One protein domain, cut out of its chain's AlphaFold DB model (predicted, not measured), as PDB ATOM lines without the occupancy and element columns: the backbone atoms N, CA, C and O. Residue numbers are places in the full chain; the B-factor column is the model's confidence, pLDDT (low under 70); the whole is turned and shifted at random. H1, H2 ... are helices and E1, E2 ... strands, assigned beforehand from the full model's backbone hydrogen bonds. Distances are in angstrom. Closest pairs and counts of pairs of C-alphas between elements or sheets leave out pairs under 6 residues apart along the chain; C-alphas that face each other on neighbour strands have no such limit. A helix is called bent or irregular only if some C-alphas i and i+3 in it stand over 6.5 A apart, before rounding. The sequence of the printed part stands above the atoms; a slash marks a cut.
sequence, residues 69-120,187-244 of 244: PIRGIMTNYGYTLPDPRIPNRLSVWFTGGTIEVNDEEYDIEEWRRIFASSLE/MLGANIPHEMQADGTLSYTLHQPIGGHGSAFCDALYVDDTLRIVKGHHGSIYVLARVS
ATOM      1  N   PRO A  69      -6.050  -4.967   9.546       83.06
ATOM      2  CA  PRO A  69      -7.241  -5.574   8.955       83.06
ATOM      3  C   PRO A  69      -8.001  -6.437   9.972       83.06
ATOM      4  O   PRO A  69      -7.389  -7.290  10.616       83.06
ATOM      5  N   ILE A  70      -9.318  -6.242  10.068       82.75
ATOM      6  CA  ILE A  70     -10.215  -7.079  10.874       82.75
ATOM      7  C   ILE A  70     -10.705  -8.238  10.007       82.75
ATOM      8  O   ILE A  70     -11.152  -8.024   8.874       82.75
ATOM      9  N   ARG A  71     -10.618  -9.466  10.520       84.38
ATOM     10  CA  ARG A  71     -11.148 -10.651   9.833       84.38
ATOM     11  C   ARG A  71     -12.571 -10.921  10.309       84.38
ATOM     12  O   ARG A  71     -12.796 -11.111  11.498       84.38
ATOM     13  N   GLY A  72     -13.511 -10.964   9.370       79.06
ATOM     14  CA  GLY A  72     -14.896 -11.343   9.633       79.06
ATOM     15  C   GLY A  72     -15.240 -12.693   9.011       79.06
ATOM     16  O   GLY A  72     -14.763 -13.020   7.922       79.06
ATOM     17  N   ILE A  73     -16.087 -13.453   9.694       81.88
ATOM     18  CA  ILE A  73     -16.773 -14.627   9.169       81.88
ATOM     19  C   ILE A  73     -18.166 -14.160   8.746       81.88
ATOM     20  O   ILE A  73     -18.908 -13.576   9.530       81.88
ATOM     21  N   MET A  74     -18.511 -14.375   7.477       82.88
ATOM     22  CA  MET A  74     -19.843 -14.079   6.955       82.88
ATOM     23  C   MET A  74     -20.577 -15.389   6.692       82.88
ATOM     24  O   MET A  74     -20.215 -16.143   5.786       82.88
ATOM     25  N   THR A  75     -21.642 -15.619   7.447       82.25
ATOM     26  CA  THR A  75     -22.530 -16.767   7.288       82.25
ATOM     27  C   THR A  75     -23.775 -16.321   6.542       82.25
ATOM     28  O   THR A  75     -24.496 -15.443   6.997       82.25
ATOM     29  N   ASN A  76     -24.053 -16.925   5.388       80.62
ATOM     30  CA  ASN A  76     -25.247 -16.620   4.602       80.62
ATOM     31  C   ASN A  76     -26.303 -17.713   4.777       80.62
ATOM     32  O   ASN A  76     -25.996 -18.902   4.706       80.62
ATOM     33  N   TYR A  77     -27.558 -17.301   4.922       82.50
ATOM     34  CA  TYR A  77     -28.723 -18.174   4.894       82.50
ATOM     35  C   TYR A  77     -29.442 -18.038   3.562       82.50
ATOM     36  O   TYR A  77     -29.601 -16.940   3.019       82.50
ATOM     37  N   GLY A  78     -29.896 -19.165   3.034       83.00
ATOM     38  CA  GLY A  78     -30.571 -19.194   1.756       83.00
ATOM     39  C   GLY A  78     -31.076 -20.575   1.386       83.00
ATOM     40  O   GLY A  78     -30.924 -21.539   2.136       83.00
ATOM     41  N   TYR A  79     -31.672 -20.659   0.207       82.50
ATOM     42  CA  TYR A  79     -32.146 -21.900  -0.380       82.50
ATOM     43  C   TYR A  79     -31.707 -22.006  -1.838       82.50
ATOM     44  O   TYR A  79     -31.519 -21.015  -2.544       82.50
ATOM     45  N   THR A  80     -31.543 -23.246  -2.283       81.44
ATOM     46  CA  THR A  80     -31.216 -23.588  -3.666       81.44
ATOM     47  C   THR A  80     -32.365 -24.392  -4.250       81.44
ATOM     48  O   THR A  80     -32.712 -25.433  -3.691       81.44
ATOM     49  N   LEU A  81     -32.941 -23.932  -5.358       81.94
ATOM     50  CA  LEU A  81     -34.013 -24.633  -6.066       81.94
ATOM     51  C   LEU A  81     -33.553 -24.998  -7.479       81.94
ATOM     52  O   LEU A  81     -32.906 -24.170  -8.120       81.94
ATOM     53  N   PRO A  82     -33.880 -26.195  -7.989       84.44
ATOM     54  CA  PRO A  82     -33.640 -26.516  -9.390       84.44
ATOM     55  C   PRO A  82     -34.461 -25.595 -10.301       84.44
ATOM     56  O   PRO A  82     -35.623 -25.302 -10.010       84.44
ATOM     57  N   ASP A  83     -33.861 -25.126 -11.397       81.81
ATOM     58  CA  ASP A  83     -34.599 -24.411 -12.439       81.81
ATOM     59  C   ASP A  83     -35.454 -25.419 -13.228       81.81
ATOM     60  O   ASP A  83     -34.902 -26.348 -13.822       81.81
ATOM     61  N   PRO A  84     -36.791 -25.266 -13.275       87.12
ATOM     62  CA  PRO A  84     -37.652 -26.209 -13.985       87.12
ATOM     63  C   PRO A  84     -37.462 -26.180 -15.509       87.12
ATOM     64  O   PRO A  84     -37.948 -27.076 -16.193       87.12
ATOM     65  N   ARG A  85     -36.805 -25.148 -16.058       91.69
ATOM     66  CA  ARG A  85     -36.621 -24.967 -17.507       91.69
ATOM     67  C   ARG A  85     -35.250 -25.410 -18.001       91.69
ATOM     68  O   ARG A  85     -35.102 -25.641 -19.197       91.69
ATOM     69  N   ILE A  86     -34.249 -25.476 -17.122       86.56
ATOM     70  CA  ILE A  86     -32.856 -25.731 -17.501       86.56
ATOM     71  C   ILE A  86     -32.288 -26.816 -16.579       86.56
ATOM     72  O   ILE A  86     -32.094 -26.552 -15.389       86.56
ATOM     73  N   PRO A  87     -32.002 -28.025 -17.098       83.44
ATOM     74  CA  PRO A  87     -31.422 -29.086 -16.286       83.44
ATOM     75  C   PRO A  87     -30.058 -28.655 -15.735       83.44
ATOM     76  O   PRO A  87     -29.328 -27.897 -16.370       83.44
ATOM     77  N   ASN A  88     -29.712 -29.137 -14.540       81.19
ATOM     78  CA  ASN A  88     -28.453 -28.839 -13.836       81.19
ATOM     79  C   ASN A  88     -28.225 -27.358 -13.470       81.19
ATOM     80  O   ASN A  88     -27.145 -26.992 -13.001       81.19
ATOM     81  N   ARG A  89     -29.240 -26.500 -13.620       79.94
ATOM     82  CA  ARG A  89     -29.200 -25.122 -13.127       79.94
ATOM     83  C   ARG A  89     -29.885 -25.014 -11.774       79.94
ATOM     84  O   ARG A  89     -30.996 -25.508 -11.585       79.94
ATOM     85  N   LEU A  90     -29.234 -24.310 -10.850       78.06
ATOM     86  CA  LEU A  90     -29.803 -23.984  -9.549       78.06
ATOM     87  C   LEU A  90     -30.061 -22.478  -9.458       78.06
ATOM     88  O   LEU A  90     -29.200 -21.646  -9.755       78.06
ATOM     89  N   SER A  91     -31.261 -22.133  -9.010       77.94
ATOM     90  CA  SER A  91     -31.598 -20.793  -8.539       77.94
ATOM     91  C   SER A  91     -31.206 -20.689  -7.073       77.94
ATOM     92  O   SER A  91     -31.702 -21.458  -6.244       77.94
ATOM     93  N   VAL A  92     -30.316 -19.752  -6.754       78.06
ATOM     94  CA  VAL A  92     -29.845 -19.523  -5.386       78.06
ATOM     95  C   VAL A  92     -30.500 -18.264  -4.841       78.06
ATOM     96  O   VAL A  92     -30.463 -17.205  -5.466       78.06
ATOM     97  N   TRP A  93     -31.089 -18.382  -3.657       77.31
ATOM     98  CA  TRP A  93     -31.779 -17.290  -2.986       77.31
ATOM     99  C   TRP A  93     -31.191 -17.103  -1.602       77.31
ATOM    100  O   TRP A  93     -31.306 -17.987  -0.760       77.31
ATOM    101  N   PHE A  94     -30.586 -15.945  -1.359       81.00
ATOM    102  CA  PHE A  94     -30.144 -15.553  -0.026       81.00
ATOM    103  C   PHE A  94     -31.273 -14.814   0.681       81.00
ATOM    104  O   PHE A  94     -31.830 -13.864   0.137       81.00
ATOM    105  N   THR A  95     -31.610 -15.252   1.888       81.44
ATOM    106  CA  THR A  95     -32.651 -14.629   2.717       81.44
ATOM    107  C   THR A  95     -32.055 -13.721   3.789       81.44
ATOM    108  O   THR A  95     -32.724 -12.822   4.292       81.44
ATOM    109  N   GLY A  96     -30.788 -13.928   4.140       84.56
ATOM    110  CA  GLY A  96     -30.102 -13.153   5.166       84.56
ATOM    111  C   GLY A  96     -28.780 -13.790   5.556       84.56
ATOM    112  O   GLY A  96     -28.233 -14.600   4.809       84.56
ATOM    113  N   GLY A  97     -28.285 -13.441   6.734       85.94
ATOM    114  CA  GLY A  97     -27.041 -13.983   7.252       85.94
ATOM    115  C   GLY A  97     -26.606 -13.344   8.561       85.94
ATOM    116  O   GLY A  97     -27.324 -12.533   9.152       85.94
ATOM    117  N   THR A  98     -25.409 -13.716   8.990       84.81
ATOM    118  CA  THR A  98     -24.673 -13.078  10.075       84.81
ATOM    119  C   THR A  98     -23.274 -12.708   9.605       84.81
ATOM    120  O   THR A  98     -22.696 -13.347   8.725       84.81
ATOM    121  N   ILE A  99     -22.738 -11.640  10.180       84.00
ATOM    122  CA  ILE A  99     -21.324 -11.297  10.108       84.00
ATOM    123  C   ILE A  99     -20.827 -11.257  11.544       84.00
ATOM    124  O   ILE A  99     -21.369 -10.516  12.365       84.00
ATOM    125  N   GLU A 100     -19.816 -12.057  11.836       85.88
ATOM    126  CA  GLU A 100     -19.149 -12.110  13.132       85.88
ATOM    127  C   GLU A 100     -17.652 -11.892  12.940       85.88
ATOM    128  O   GLU A 100     -17.106 -12.045  11.844       85.88
ATOM    129  N   VAL A 101     -16.983 -11.469  13.998       88.56
ATOM    130  CA  VAL A 101     -15.537 -11.282  13.992       88.56
ATOM    131  C   VAL A 101     -14.888 -12.628  14.281       88.56
ATOM    132  O   VAL A 101     -15.353 -13.358  15.147       88.56
ATOM    133  N   ASN A 102     -13.819 -12.968  13.564       85.31
ATOM    134  CA  ASN A 102     -13.009 -14.139  13.902       85.31
ATOM    135  C   ASN A 102     -12.470 -13.961  15.331       85.31
ATOM    136  O   ASN A 102     -11.889 -12.905  15.541       85.31
ATOM    137  N   ASP A 103     -12.650 -14.943  16.231       83.06
ATOM    138  CA  ASP A 103     -12.558 -14.957  17.724       83.06
ATOM    139  C   ASP A 103     -11.359 -14.264  18.444       83.06
ATOM    140  O   ASP A 103     -11.027 -14.558  19.593       83.06
ATOM    141  N   GLU A 104     -10.664 -13.328  17.811       87.00
ATOM    142  CA  GLU A 104      -9.683 -12.428  18.386       87.00
ATOM    143  C   GLU A 104     -10.381 -11.311  19.175       87.00
ATOM    144  O   GLU A 104     -10.994 -10.403  18.614       87.00
ATOM    145  N   GLU A 105     -10.212 -11.330  20.497       87.88
ATOM    146  CA  GLU A 105     -10.831 -10.377  21.430       87.88
ATOM    147  C   GLU A 105     -10.589  -8.899  21.056       87.88
ATOM    148  O   GLU A 105     -11.500  -8.076  21.132       87.88
ATOM    149  N   TYR A 106      -9.395  -8.571  20.546       86.75
ATOM    150  CA  TYR A 106      -9.073  -7.220  20.067       86.75
ATOM    151  C   TYR A 106      -9.930  -6.791  18.868       86.75
ATOM    152  O   TYR A 106     -10.342  -5.633  18.779       86.75
ATOM    153  N   ASP A 107     -10.199  -7.705  17.933       85.69
ATOM    154  CA  ASP A 107     -11.015  -7.379  16.765       85.69
ATOM    155  C   ASP A 107     -12.476  -7.173  17.160       85.69
ATOM    156  O   ASP A 107     -13.140  -6.317  16.579       85.69
ATOM    157  N   ILE A 108     -12.964  -7.887  18.181       87.06
ATOM    158  CA  ILE A 108     -14.323  -7.703  18.706       87.06
ATOM    159  C   ILE A 108     -14.488  -6.284  19.252       87.06
ATOM    160  O   ILE A 108     -15.476  -5.621  18.938       87.06
ATOM    161  N   GLU A 109     -13.533  -5.787  20.041       87.25
ATOM    162  CA  GLU A 109     -13.585  -4.422  20.582       87.25
ATOM    163  C   GLU A 109     -13.556  -3.360  19.479       87.25
ATOM    164  O   GLU A 109     -14.379  -2.438  19.481       87.25
ATOM    165  N   GLU A 110     -12.649  -3.505  18.512       84.38
ATOM    166  CA  GLU A 110     -12.523  -2.577  17.389       84.38
ATOM    167  C   GLU A 110     -13.784  -2.591  16.511       84.38
ATOM    168  O   GLU A 110     -14.296  -1.538  16.117       84.38
ATOM    169  N   TRP A 111     -14.355  -3.773  16.283       82.31
ATOM    170  CA  TRP A 111     -15.617  -3.953  15.575       82.31
ATOM    171  C   TRP A 111     -16.786  -3.308  16.323       82.31
ATOM    172  O   TRP A 111     -17.515  -2.500  15.736       82.31
ATOM    173  N   ARG A 112     -16.919  -3.552  17.640       84.56
ATOM    174  CA  ARG A 112     -17.913  -2.872  18.496       84.56
ATOM    175  C   ARG A 112     -17.797  -1.362  18.339       84.56
ATOM    176  O   ARG A 112     -18.802  -0.681  18.162       84.56
ATOM    177  N   ARG A 113     -16.574  -0.837  18.369       82.44
ATOM    178  CA  ARG A 113     -16.285   0.596  18.288       82.44
ATOM    179  C   ARG A 113     -16.718   1.204  16.946       82.44
ATOM    180  O   ARG A 113     -17.327   2.276  16.935       82.44
ATOM    181  N   ILE A 114     -16.430   0.529  15.830       78.00
ATOM    182  CA  ILE A 114     -16.812   0.968  14.476       78.00
ATOM    183  C   ILE A 114     -18.339   1.007  14.344       78.00
ATOM    184  O   ILE A 114     -18.908   2.037  13.963       78.00
ATOM    185  N   PHE A 115     -19.017  -0.080  14.714       74.25
ATOM    186  CA  PHE A 115     -20.451  -0.222  14.463       74.25
ATOM    187  C   PHE A 115     -21.341   0.474  15.503       74.25
ATOM    188  O   PHE A 115     -22.357   1.054  15.119       74.25
ATOM    189  N   ALA A 116     -20.950   0.540  16.780       73.94
ATOM    190  CA  ALA A 116     -21.717   1.257  17.808       73.94
ATOM    191  C   ALA A 116     -21.819   2.763  17.508       73.94
ATOM    192  O   ALA A 116     -22.881   3.368  17.656       73.94
ATOM    193  N   SER A 117     -20.736   3.364  17.000       67.69
ATOM    194  CA  SER A 117     -20.699   4.801  16.688       67.69
ATOM    195  C   SER A 117     -21.674   5.209  15.574       67.69
ATOM    196  O   SER A 117     -22.190   6.331  15.561       67.69
ATOM    197  N   SER A 118     -21.962   4.295  14.646       62.06
ATOM    198  CA  SER A 118     -22.881   4.546  13.534       62.06
ATOM    199  C   SER A 118     -24.346   4.520  13.977       62.06
ATOM    200  O   SER A 118     -25.171   5.250  13.426       62.06
ATOM    201  N   LEU A 119     -24.662   3.731  15.005       62.66
ATOM    202  CA  LEU A 119     -26.021   3.557  15.514       62.66
ATOM    203  C   LEU A 119     -26.483   4.761  16.343       62.66
ATOM    204  O   LEU A 119     -27.590   5.266  16.145       62.66
ATOM    205  N   GLU A 120     -25.609   5.313  17.188       67.56
ATOM    206  CA  GLU A 120     -25.938   6.506  17.981       67.56
ATOM    207  C   GLU A 120     -26.177   7.757  17.120       67.56
ATOM    208  O   GLU A 120     -27.027   8.593  17.443       67.56
ATOM    209  N   MET A 187     -29.038  -1.071  -2.613       53.22
ATOM    210  CA  MET A 187     -28.847  -2.025  -3.711       53.22
ATOM    211  C   MET A 187     -29.053  -3.485  -3.306       53.22
ATOM    212  O   MET A 187     -29.435  -4.287  -4.151       53.22
ATOM    213  N   LEU A 188     -28.811  -3.847  -2.043       63.97
ATOM    214  CA  LEU A 188     -28.980  -5.224  -1.561       63.97
ATOM    215  C   LEU A 188     -30.293  -5.425  -0.790       63.97
ATOM    216  O   LEU A 188     -30.620  -6.548  -0.414       63.97
ATOM    217  N   GLY A 189     -31.044  -4.352  -0.510       68.12
ATOM    218  CA  GLY A 189     -32.251  -4.418   0.320       68.12
ATOM    219  C   GLY A 189     -31.975  -4.986   1.716       68.12
ATOM    220  O   GLY A 189     -32.846  -5.630   2.300       68.12
ATOM    221  N   ALA A 190     -30.749  -4.809   2.219       74.31
ATOM    222  CA  ALA A 190     -30.316  -5.375   3.484       74.31
ATOM    223  C   ALA A 190     -30.908  -4.577   4.651       74.31
ATOM    224  O   ALA A 190     -30.577  -3.407   4.866       74.31
ATOM    225  N   ASN A 191     -31.777  -5.212   5.429       78.25
ATOM    226  CA  ASN A 191     -32.187  -4.712   6.726       78.25
ATOM    227  C   ASN A 191     -31.107  -5.083   7.747       78.25
ATOM    228  O   ASN A 191     -30.972  -6.246   8.135       78.25
ATOM    229  N   ILE A 192     -30.301  -4.084   8.106       74.56
ATOM    230  CA  ILE A 192     -29.279  -4.183   9.146       74.56
ATOM    231  C   ILE A 192     -29.956  -3.807  10.473       74.56
ATOM    232  O   ILE A 192     -30.556  -2.728  10.536       74.56
ATOM    233  N   PRO A 193     -29.878  -4.657  11.511       74.19
ATOM    234  CA  PRO A 193     -30.457  -4.394  12.815       74.19
ATOM    235  C   PRO A 193     -29.854  -3.125  13.412       74.19
ATOM    236  O   PRO A 193     -28.705  -2.763  13.155       74.19
ATOM    237  N   HIS A 194     -30.656  -2.445  14.226       70.00
ATOM    238  CA  HIS A 194     -30.248  -1.209  14.887       70.00
ATOM    239  C   HIS A 194     -29.205  -1.453  15.987       70.00
ATOM    240  O   HIS A 194     -28.630  -0.510  16.510       70.00
ATOM    241  N   GLU A 195     -28.962  -2.700  16.378       75.50
ATOM    242  CA  GLU A 195     -28.011  -3.028  17.430       75.50
ATOM    243  C   GLU A 195     -27.243  -4.291  17.060       75.50
ATOM    244  O   GLU A 195     -27.777  -5.215  16.441       75.50
ATOM    245  N   MET A 196     -25.966  -4.300  17.425       76.25
ATOM    246  CA  MET A 196     -25.131  -5.489  17.360       76.25
ATOM    247  C   MET A 196     -25.395  -6.350  18.596       76.25
ATOM    248  O   MET A 196     -25.619  -5.820  19.687       76.25
ATOM    249  N   GLN A 197     -25.355  -7.668  18.437       83.62
ATOM    250  CA  GLN A 197     -25.540  -8.582  19.557       83.62
ATOM    251  C   GLN A 197     -24.356  -8.512  20.539       83.62
ATOM    252  O   GLN A 197     -23.263  -8.035  20.216       83.62
ATOM    253  N   ALA A 198     -24.583  -8.970  21.773       85.00
ATOM    254  CA  ALA A 198     -23.594  -8.898  22.850       85.00
ATOM    255  C   ALA A 198     -22.313  -9.697  22.543       85.00
ATOM    256  O   ALA A 198     -21.236  -9.330  23.004       85.00
ATOM    257  N   ASP A 199     -22.418 -10.745  21.733       85.19
ATOM    258  CA  ASP A 199     -21.319 -11.582  21.242       85.19
ATOM    259  C   ASP A 199     -20.492 -10.925  20.115       85.19
ATOM    260  O   ASP A 199     -19.431 -11.428  19.771       85.19
ATOM    261  N   GLY A 200     -20.922  -9.777  19.576       77.88
ATOM    262  CA  GLY A 200     -20.275  -9.130  18.428       77.88
ATOM    263  C   GLY A 200     -20.870  -9.527  17.074       77.88
ATOM    264  O   GLY A 200     -20.414  -9.034  16.041       77.88
ATOM    265  N   THR A 201     -21.916 -10.355  17.067       82.25
ATOM    266  CA  THR A 201     -22.590 -10.797  15.848       82.25
ATOM    267  C   THR A 201     -23.535  -9.719  15.320       82.25
ATOM    268  O   THR A 201     -24.385  -9.178  16.039       82.25
ATOM    269  N   LEU A 202     -23.445  -9.438  14.021       80.88
ATOM    270  CA  LEU A 202     -24.388  -8.592  13.295       80.88
ATOM    271  C   LEU A 202     -25.231  -9.467  12.363       80.88
ATOM    272  O   LEU A 202     -24.720 -10.020  11.390       80.88
ATOM    273  N   SER A 203     -26.526  -9.604  12.642       82.06
ATOM    274  CA  SER A 203     -27.452 -10.272  11.719       82.06
ATOM    275  C   SER A 203     -27.862  -9.325  10.593       82.06
ATOM    276  O   SER A 203     -27.761  -8.112  10.727       82.06
ATOM    277  N   TYR A 204     -28.315  -9.843   9.458       81.50
ATOM    278  CA  TYR A 204     -28.967  -9.034   8.428       81.50
ATOM    279  C   TYR A 204     -30.019  -9.857   7.693       81.50
ATOM    280  O   TYR A 204     -29.897 -11.073   7.541       81.50
ATOM    281  N   THR A 205     -31.061  -9.178   7.218       81.00
ATOM    282  CA  THR A 205     -32.089  -9.778   6.354       81.00
ATOM    283  C   THR A 205     -32.026  -9.127   4.988       81.00
ATOM    284  O   THR A 205     -31.944  -7.906   4.903       81.00
ATOM    285  N   LEU A 206     -32.072  -9.910   3.915       77.62
ATOM    286  CA  LEU A 206     -32.100  -9.378   2.556       77.62
ATOM    287  C   LEU A 206     -33.537  -9.404   2.042       77.62
ATOM    288  O   LEU A 206     -34.145 -10.466   1.935       77.62
ATOM    289  N   HIS A 207     -34.085  -8.238   1.711       73.31
ATOM    290  CA  HIS A 207     -35.392  -8.158   1.054       73.31
ATOM    291  C   HIS A 207     -35.309  -8.413  -0.454       73.31
ATOM    292  O   HIS A 207     -36.330  -8.693  -1.079       73.31
ATOM    293  N   GLN A 208     -34.114  -8.312  -1.043       68.38
ATOM    294  CA  GLN A 208     -33.881  -8.566  -2.460       68.38
ATOM    295  C   GLN A 208     -32.779  -9.613  -2.657       68.38
ATOM    296  O   GLN A 208     -31.796  -9.615  -1.915       68.38
ATOM    297  N   PRO A 209     -32.910 -10.500  -3.660       62.56
ATOM    298  CA  PRO A 209     -31.860 -11.458  -3.980       62.56
ATOM    299  C   PRO A 209     -30.601 -10.733  -4.480       62.56
ATOM    300  O   PRO A 209     -30.680  -9.797  -5.281       62.56
ATOM    301  N   ILE A 210     -29.431 -11.196  -4.033       61.84
ATOM    302  CA  ILE A 210     -28.117 -10.686  -4.453       61.84
ATOM    303  C   ILE A 210     -27.907 -11.025  -5.937       61.84
ATOM    304  O   ILE A 210     -27.419 -12.098  -6.264       61.84
ATOM    305  N   GLY A 211     -28.322 -10.142  -6.846       59.00
ATOM    306  CA  GLY A 211     -28.230 -10.406  -8.290       59.00
ATOM    307  C   GLY A 211     -28.843  -9.357  -9.219       59.00
ATOM    308  O   GLY A 211     -28.917  -9.593 -10.420       59.00
ATOM    309  N   GLY A 212     -29.304  -8.213  -8.703       50.75
ATOM    310  CA  GLY A 212     -29.691  -7.039  -9.502       50.75
ATOM    311  C   GLY A 212     -30.970  -7.151 -10.346       50.75
ATOM    312  O   GLY A 212     -31.531  -6.122 -10.698       50.75
ATOM    313  N   HIS A 213     -31.487  -8.350 -10.627       54.94
ATOM    314  CA  HIS A 213     -32.686  -8.535 -11.460       54.94
ATOM    315  C   HIS A 213     -33.559  -9.728 -11.039       54.94
ATOM    316  O   HIS A 213     -34.116 -10.433 -11.872       54.94
ATOM    317  N   GLY A 214     -33.697  -9.974  -9.734       55.28
ATOM    318  CA  GLY A 214     -34.673 -10.949  -9.224       55.28
ATOM    319  C   GLY A 214     -34.275 -12.424  -9.356       55.28
ATOM    320  O   GLY A 214     -35.004 -13.277  -8.863       55.28
ATOM    321  N   SER A 215     -33.121 -12.738  -9.948       56.56
ATOM    322  CA  SER A 215     -32.580 -14.100  -9.965       56.56
ATOM    323  C   SER A 215     -31.058 -14.101 -10.084       56.56
ATOM    324  O   SER A 215     -30.510 -13.586 -11.059       56.56
ATOM    325  N   ALA A 216     -30.382 -14.710  -9.112       65.12
ATOM    326  CA  ALA A 216     -28.983 -15.092  -9.225       65.12
ATOM    327  C   ALA A 216     -28.923 -16.585  -9.552       65.12
ATOM    328  O   ALA A 216     -29.464 -17.418  -8.823       65.12
ATOM    329  N   PHE A 217     -28.293 -16.912 -10.674       69.94
ATOM    330  CA  PHE A 217     -28.110 -18.294 -11.091       69.94
ATOM    331  C   PHE A 217     -26.700 -18.745 -10.744       69.94
ATOM    332  O   PHE A 217     -25.735 -17.980 -10.856       69.94
ATOM    333  N   CYS A 218     -26.592 -20.001 -10.334       78.69
ATOM    334  CA  CYS A 218     -25.323 -20.698 -10.291       78.69
ATOM    335  C   CYS A 218     -25.465 -21.987 -11.095       78.69
ATOM    336  O   CYS A 218     -26.453 -22.716 -10.955       78.69
ATOM    337  N   ASP A 219     -24.480 -22.262 -11.939       79.94
ATOM    338  CA  ASP A 219     -24.413 -23.530 -12.650       79.94
ATOM    339  C   ASP A 219     -23.751 -24.551 -11.719       79.94
ATOM    340  O   ASP A 219     -22.667 -24.305 -11.173       79.94
ATOM    341  N   ALA A 220     -24.420 -25.677 -11.488       83.44
ATOM    342  CA  ALA A 220     -23.859 -26.753 -10.688       83.44
ATOM    343  C   ALA A 220     -22.853 -27.530 -11.543       83.44
ATOM    344  O   ALA A 220     -23.226 -28.146 -12.537       83.44
ATOM    345  N   LEU A 221     -21.577 -27.482 -11.162       88.44
ATOM    346  CA  LEU A 221     -20.520 -28.244 -11.833       88.44
ATOM    347  C   LEU A 221     -20.405 -29.652 -11.248       88.44
ATOM    348  O   LEU A 221     -20.140 -30.607 -11.970       88.44
ATOM    349  N   TYR A 222     -20.596 -29.771  -9.932       89.94
ATOM    350  CA  TYR A 222     -20.531 -31.033  -9.206       89.94
ATOM    351  C   TYR A 222     -21.413 -30.974  -7.960       89.94
ATOM    352  O   TYR A 222     -21.406 -29.969  -7.245       89.94
ATOM    353  N   VAL A 223     -22.165 -32.039  -7.689       88.94
ATOM    354  CA  VAL A 223     -23.014 -32.163  -6.498       88.94
ATOM    355  C   VAL A 223     -22.965 -33.606  -6.016       88.94
ATOM    356  O   VAL A 223     -23.381 -34.506  -6.742       88.94
ATOM    357  N   ASP A 224     -22.508 -33.804  -4.784       92.88
ATOM    358  CA  ASP A 224     -22.675 -35.046  -4.030       92.88
ATOM    359  C   ASP A 224     -23.225 -34.758  -2.610       92.88
ATOM    360  O   ASP A 224     -23.674 -33.640  -2.307       92.88
ATOM    361  N   ASP A 225     -23.237 -35.776  -1.743       89.06
ATOM    362  CA  ASP A 225     -23.747 -35.684  -0.366       89.06
ATOM    363  C   ASP A 225     -22.872 -34.827   0.574       89.06
ATOM    364  O   ASP A 225     -23.351 -34.323   1.598       89.06
ATOM    365  N   THR A 226     -21.599 -34.641   0.230       88.88
ATOM    366  CA  THR A 226     -20.539 -34.024   1.044       88.88
ATOM    367  C   THR A 226     -19.970 -32.731   0.455       88.88
ATOM    368  O   THR A 226     -19.458 -31.896   1.199       88.88
ATOM    369  N   LEU A 227     -20.077 -32.530  -0.856       90.00
ATOM    370  CA  LEU A 227     -19.377 -31.530  -1.641       90.00
ATOM    371  C   LEU A 227     -20.284 -30.996  -2.752       90.00
ATOM    372  O   LEU A 227     -20.927 -31.736  -3.498       90.00
ATOM    373  N   ARG A 228     -20.297 -29.675  -2.910       88.69
ATOM    374  CA  ARG A 228     -20.946 -28.997  -4.033       88.69
ATOM    375  C   ARG A 228     -19.995 -27.983  -4.633       88.69
ATOM    376  O   ARG A 228     -19.452 -27.146  -3.917       88.69
ATOM    377  N   ILE A 229     -19.826 -28.035  -5.946       89.38
ATOM    378  CA  ILE A 229     -19.049 -27.065  -6.711       89.38
ATOM    379  C   ILE A 229     -20.016 -26.343  -7.637       89.38
ATOM    380  O   ILE A 229     -20.645 -26.960  -8.499       89.38
ATOM    381  N   VAL A 230     -20.137 -25.033  -7.458       87.00
ATOM    382  CA  VAL A 230     -21.019 -24.196  -8.273       87.00
ATOM    383  C   VAL A 230     -20.244 -23.037  -8.885       87.00
ATOM    384  O   VAL A 230     -19.355 -22.461  -8.256       87.00
ATOM    385  N   LYS A 231     -20.589 -22.685 -10.122       85.69
ATOM    386  CA  LYS A 231     -20.051 -21.528 -10.835       85.69
ATOM    387  C   LYS A 231     -21.069 -20.395 -10.799       85.69
ATOM    388  O   LYS A 231     -22.185 -20.538 -11.291       85.69
ATOM    389  N   GLY A 232     -20.684 -19.272 -10.209       78.62
ATOM    390  CA  GLY A 232     -21.456 -18.036 -10.235       78.62
ATOM    391  C   GLY A 232     -21.378 -17.329 -11.591       78.62
ATOM    392  O   GLY A 232     -20.490 -17.584 -12.406       78.62
ATOM    393  N   HIS A 233     -22.285 -16.376 -11.803       68.62
ATOM    394  CA  HIS A 233     -22.454 -15.647 -13.067       68.62
ATOM    395  C   HIS A 233     -21.181 -14.927 -13.567       68.62
ATOM    396  O   HIS A 233     -20.955 -14.837 -14.769       68.62
ATOM    397  N   HIS A 234     -20.301 -14.480 -12.667       78.12
ATOM    398  CA  HIS A 234     -19.037 -13.811 -13.018       78.12
ATOM    399  C   HIS A 234     -17.827 -14.756 -13.061       78.12
ATOM    400  O   HIS A 234     -16.687 -14.322 -12.919       78.12
ATOM    401  N   GLY A 235     -18.062 -16.061 -13.223       79.19
ATOM    402  CA  GLY A 235     -17.000 -17.069 -13.280       79.19
ATOM    403  C   GLY A 235     -16.390 -17.427 -11.925       79.19
ATOM    404  O   GLY A 235     -15.490 -18.260 -11.874       79.19
ATOM    405  N   SER A 236     -16.882 -16.846 -10.830       77.19
ATOM    406  CA  SER A 236     -16.510 -17.242  -9.471       77.19
ATOM    407  C   SER A 236     -16.892 -18.699  -9.223       77.19
ATOM    408  O   SER A 236     -18.005 -19.105  -9.548       77.19
ATOM    409  N   ILE A 237     -15.990 -19.474  -8.630       83.50
ATOM    410  CA  ILE A 237     -16.252 -20.859  -8.235       83.50
ATOM    411  C   ILE A 237     -16.440 -20.902  -6.726       83.50
ATOM    412  O   ILE A 237     -15.592 -20.413  -5.978       83.50
ATOM    413  N   TYR A 238     -17.542 -21.498  -6.289       79.12
ATOM    414  CA  TYR A 238     -17.820 -21.757  -4.885       79.12
ATOM    415  C   TYR A 238     -17.734 -23.255  -4.645       79.12
ATOM    416  O   TYR A 238     -18.352 -24.044  -5.361       79.12
ATOM    417  N   VAL A 239     -16.972 -23.629  -3.621       85.00
ATOM    418  CA  VAL A 239     -16.859 -25.004  -3.145       85.00
ATOM    419  C   VAL A 239     -17.490 -25.045  -1.764       85.00
ATOM    420  O   VAL A 239     -17.020 -24.379  -0.843       85.00
ATOM    421  N   LEU A 240     -18.584 -25.785  -1.635       81.19
ATOM    422  CA  LEU A 240     -19.305 -25.965  -0.388       81.19
ATOM    423  C   LEU A 240     -19.065 -27.390   0.089       81.19
ATOM    424  O   LEU A 240     -19.435 -28.335  -0.603       81.19
ATOM    425  N   ALA A 241     -18.466 -27.538   1.265       84.19
ATOM    426  CA  ALA A 241     -18.349 -28.818   1.943       84.19
ATOM    427  C   ALA A 241     -19.379 -28.879   3.074       84.19
ATOM    428  O   ALA A 241     -19.526 -27.927   3.847       84.19
ATOM    429  N   ARG A 242     -20.102 -29.991   3.174       78.75
ATOM    430  CA  ARG A 242     -20.986 -30.259   4.304       78.75
ATOM    431  C   ARG A 242     -20.136 -30.774   5.462       78.75
ATOM    432  O   ARG A 242     -19.540 -31.840   5.361       78.75
ATOM    433  N   VAL A 243     -20.099 -30.024   6.559       73.56
ATOM    434  CA  VAL A 243     -19.512 -30.493   7.818       73.56
ATOM    435  C   VAL A 243     -20.599 -31.284   8.546       73.56
ATOM    436  O   VAL A 243     -21.586 -30.704   8.996       73.56
ATOM    437  N   SER A 244     -20.480 -32.611   8.527       68.50
ATOM    438  CA  SER A 244     -21.353 -33.555   9.241       68.50
ATOM    439  C   SER A 244     -20.843 -33.848  10.640       68.50
ATOM    440  O   SER A 244     -19.610 -34.049  10.743       68.50
TER     441      SER A 244
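What this domain is: This is residues 69 to 120 and 187 to 244 of the 244 residues of the protein "Hypothetical protein" of Ditylum brightwellii (UniProt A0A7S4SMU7). A long, bent two-stranded ribbon, E1 and E2, runs most of the length of the domain, with a small three-stranded meander, E4 E5 E6, turned off it near its hairpin end and helix H1 at the opposite end. The short strand E3 extends the ribbon beside E2 in the half towards H1, and the six strands make one branched, strongly twisted, antiparallel sheet. The printed part has 110 residues, with named elements in the order E1 E2 H1 E3 E4 E5 E6, and the class is mixed, helices and strands. The whole is loose, with a radius of gyration of the C-alphas of 16.7 A, and elongated, spanning 49 by 31 by 23 A.

Where its parts are: E2, the longest strand, holds residues 89 to 101 and measures 33.4 A; it bends by 65 degrees at residue 95. E1, residues 72 to 82, measures 30.7 A and begins with C-alpha 72 at (-14.896, -11.343, 9.633). E3 is residues 202 to 206, 13.2 A. E4, residues 216 to 223, measures 18.3 A and bends by 57 degrees at residue 220. E5 is residues 227 to 232, 16.1 A, and E6 is residues 237 to 241, 13.1 A, ending with C-alpha 241 at (-18.349, -28.818, 1.943). H1, residues 105 to 120, measures 22.9 A and begins with C-alpha 105 at (-10.831, -10.377, 21.430).

How they stand to each other: E2 has three neighbours: E1 on one side, E3 beside residues 95 to 99 and E4 beside residues 89 to 92 on the other side. E1 and E2 form an antiparallel hairpin at 160 degrees, with N 73 and O 100 at 2.8 A and N 91 and O 81 at 2.8 A. E2 and E3 are antiparallel at 155 degrees, with N 99 and O 202 at 2.8 A. E2 and E4 are antiparallel, with N 218 and O 90 at 3.1 A. E4 and E5 form a hairpin at 145 degrees, with N 231 and O 219 at 2.8 A. E5 and E6 form another at 158 degrees, with N 228 and O 240 at 2.8 A. E4 E5 E6 is a meander, each strand the antiparallel neighbour of the one before. E1, E3 and E6 are edge strands; E3 and E4 are apart. H1 only grazes the sheet with its residues 107 to 115; the closest C-alphas of E2 and H1, those of Val 101 and Ile 108, are 6.0 A apart. In H1, 9 of 12 O i to N i+4 pairs are within hydrogen-bond range.

The domain as a whole: The two C-alphas farthest apart, those of Arg 85 and Tyr 106, are 49.9 A apart. Residues 121 to 186 are not printed, and C-alphas 120 and 187 are 23.5 A apart across this cut. Residues 187 to 201 hold no named element; residues 190 to 191 pair antiparallel with residues 205 to 206 of E3. No link printed whole is long. Mean pLDDT of the printed part is 78.9; residues 117 to 120, 187 to 189, 208 to 217, 233 and 244 are under 70.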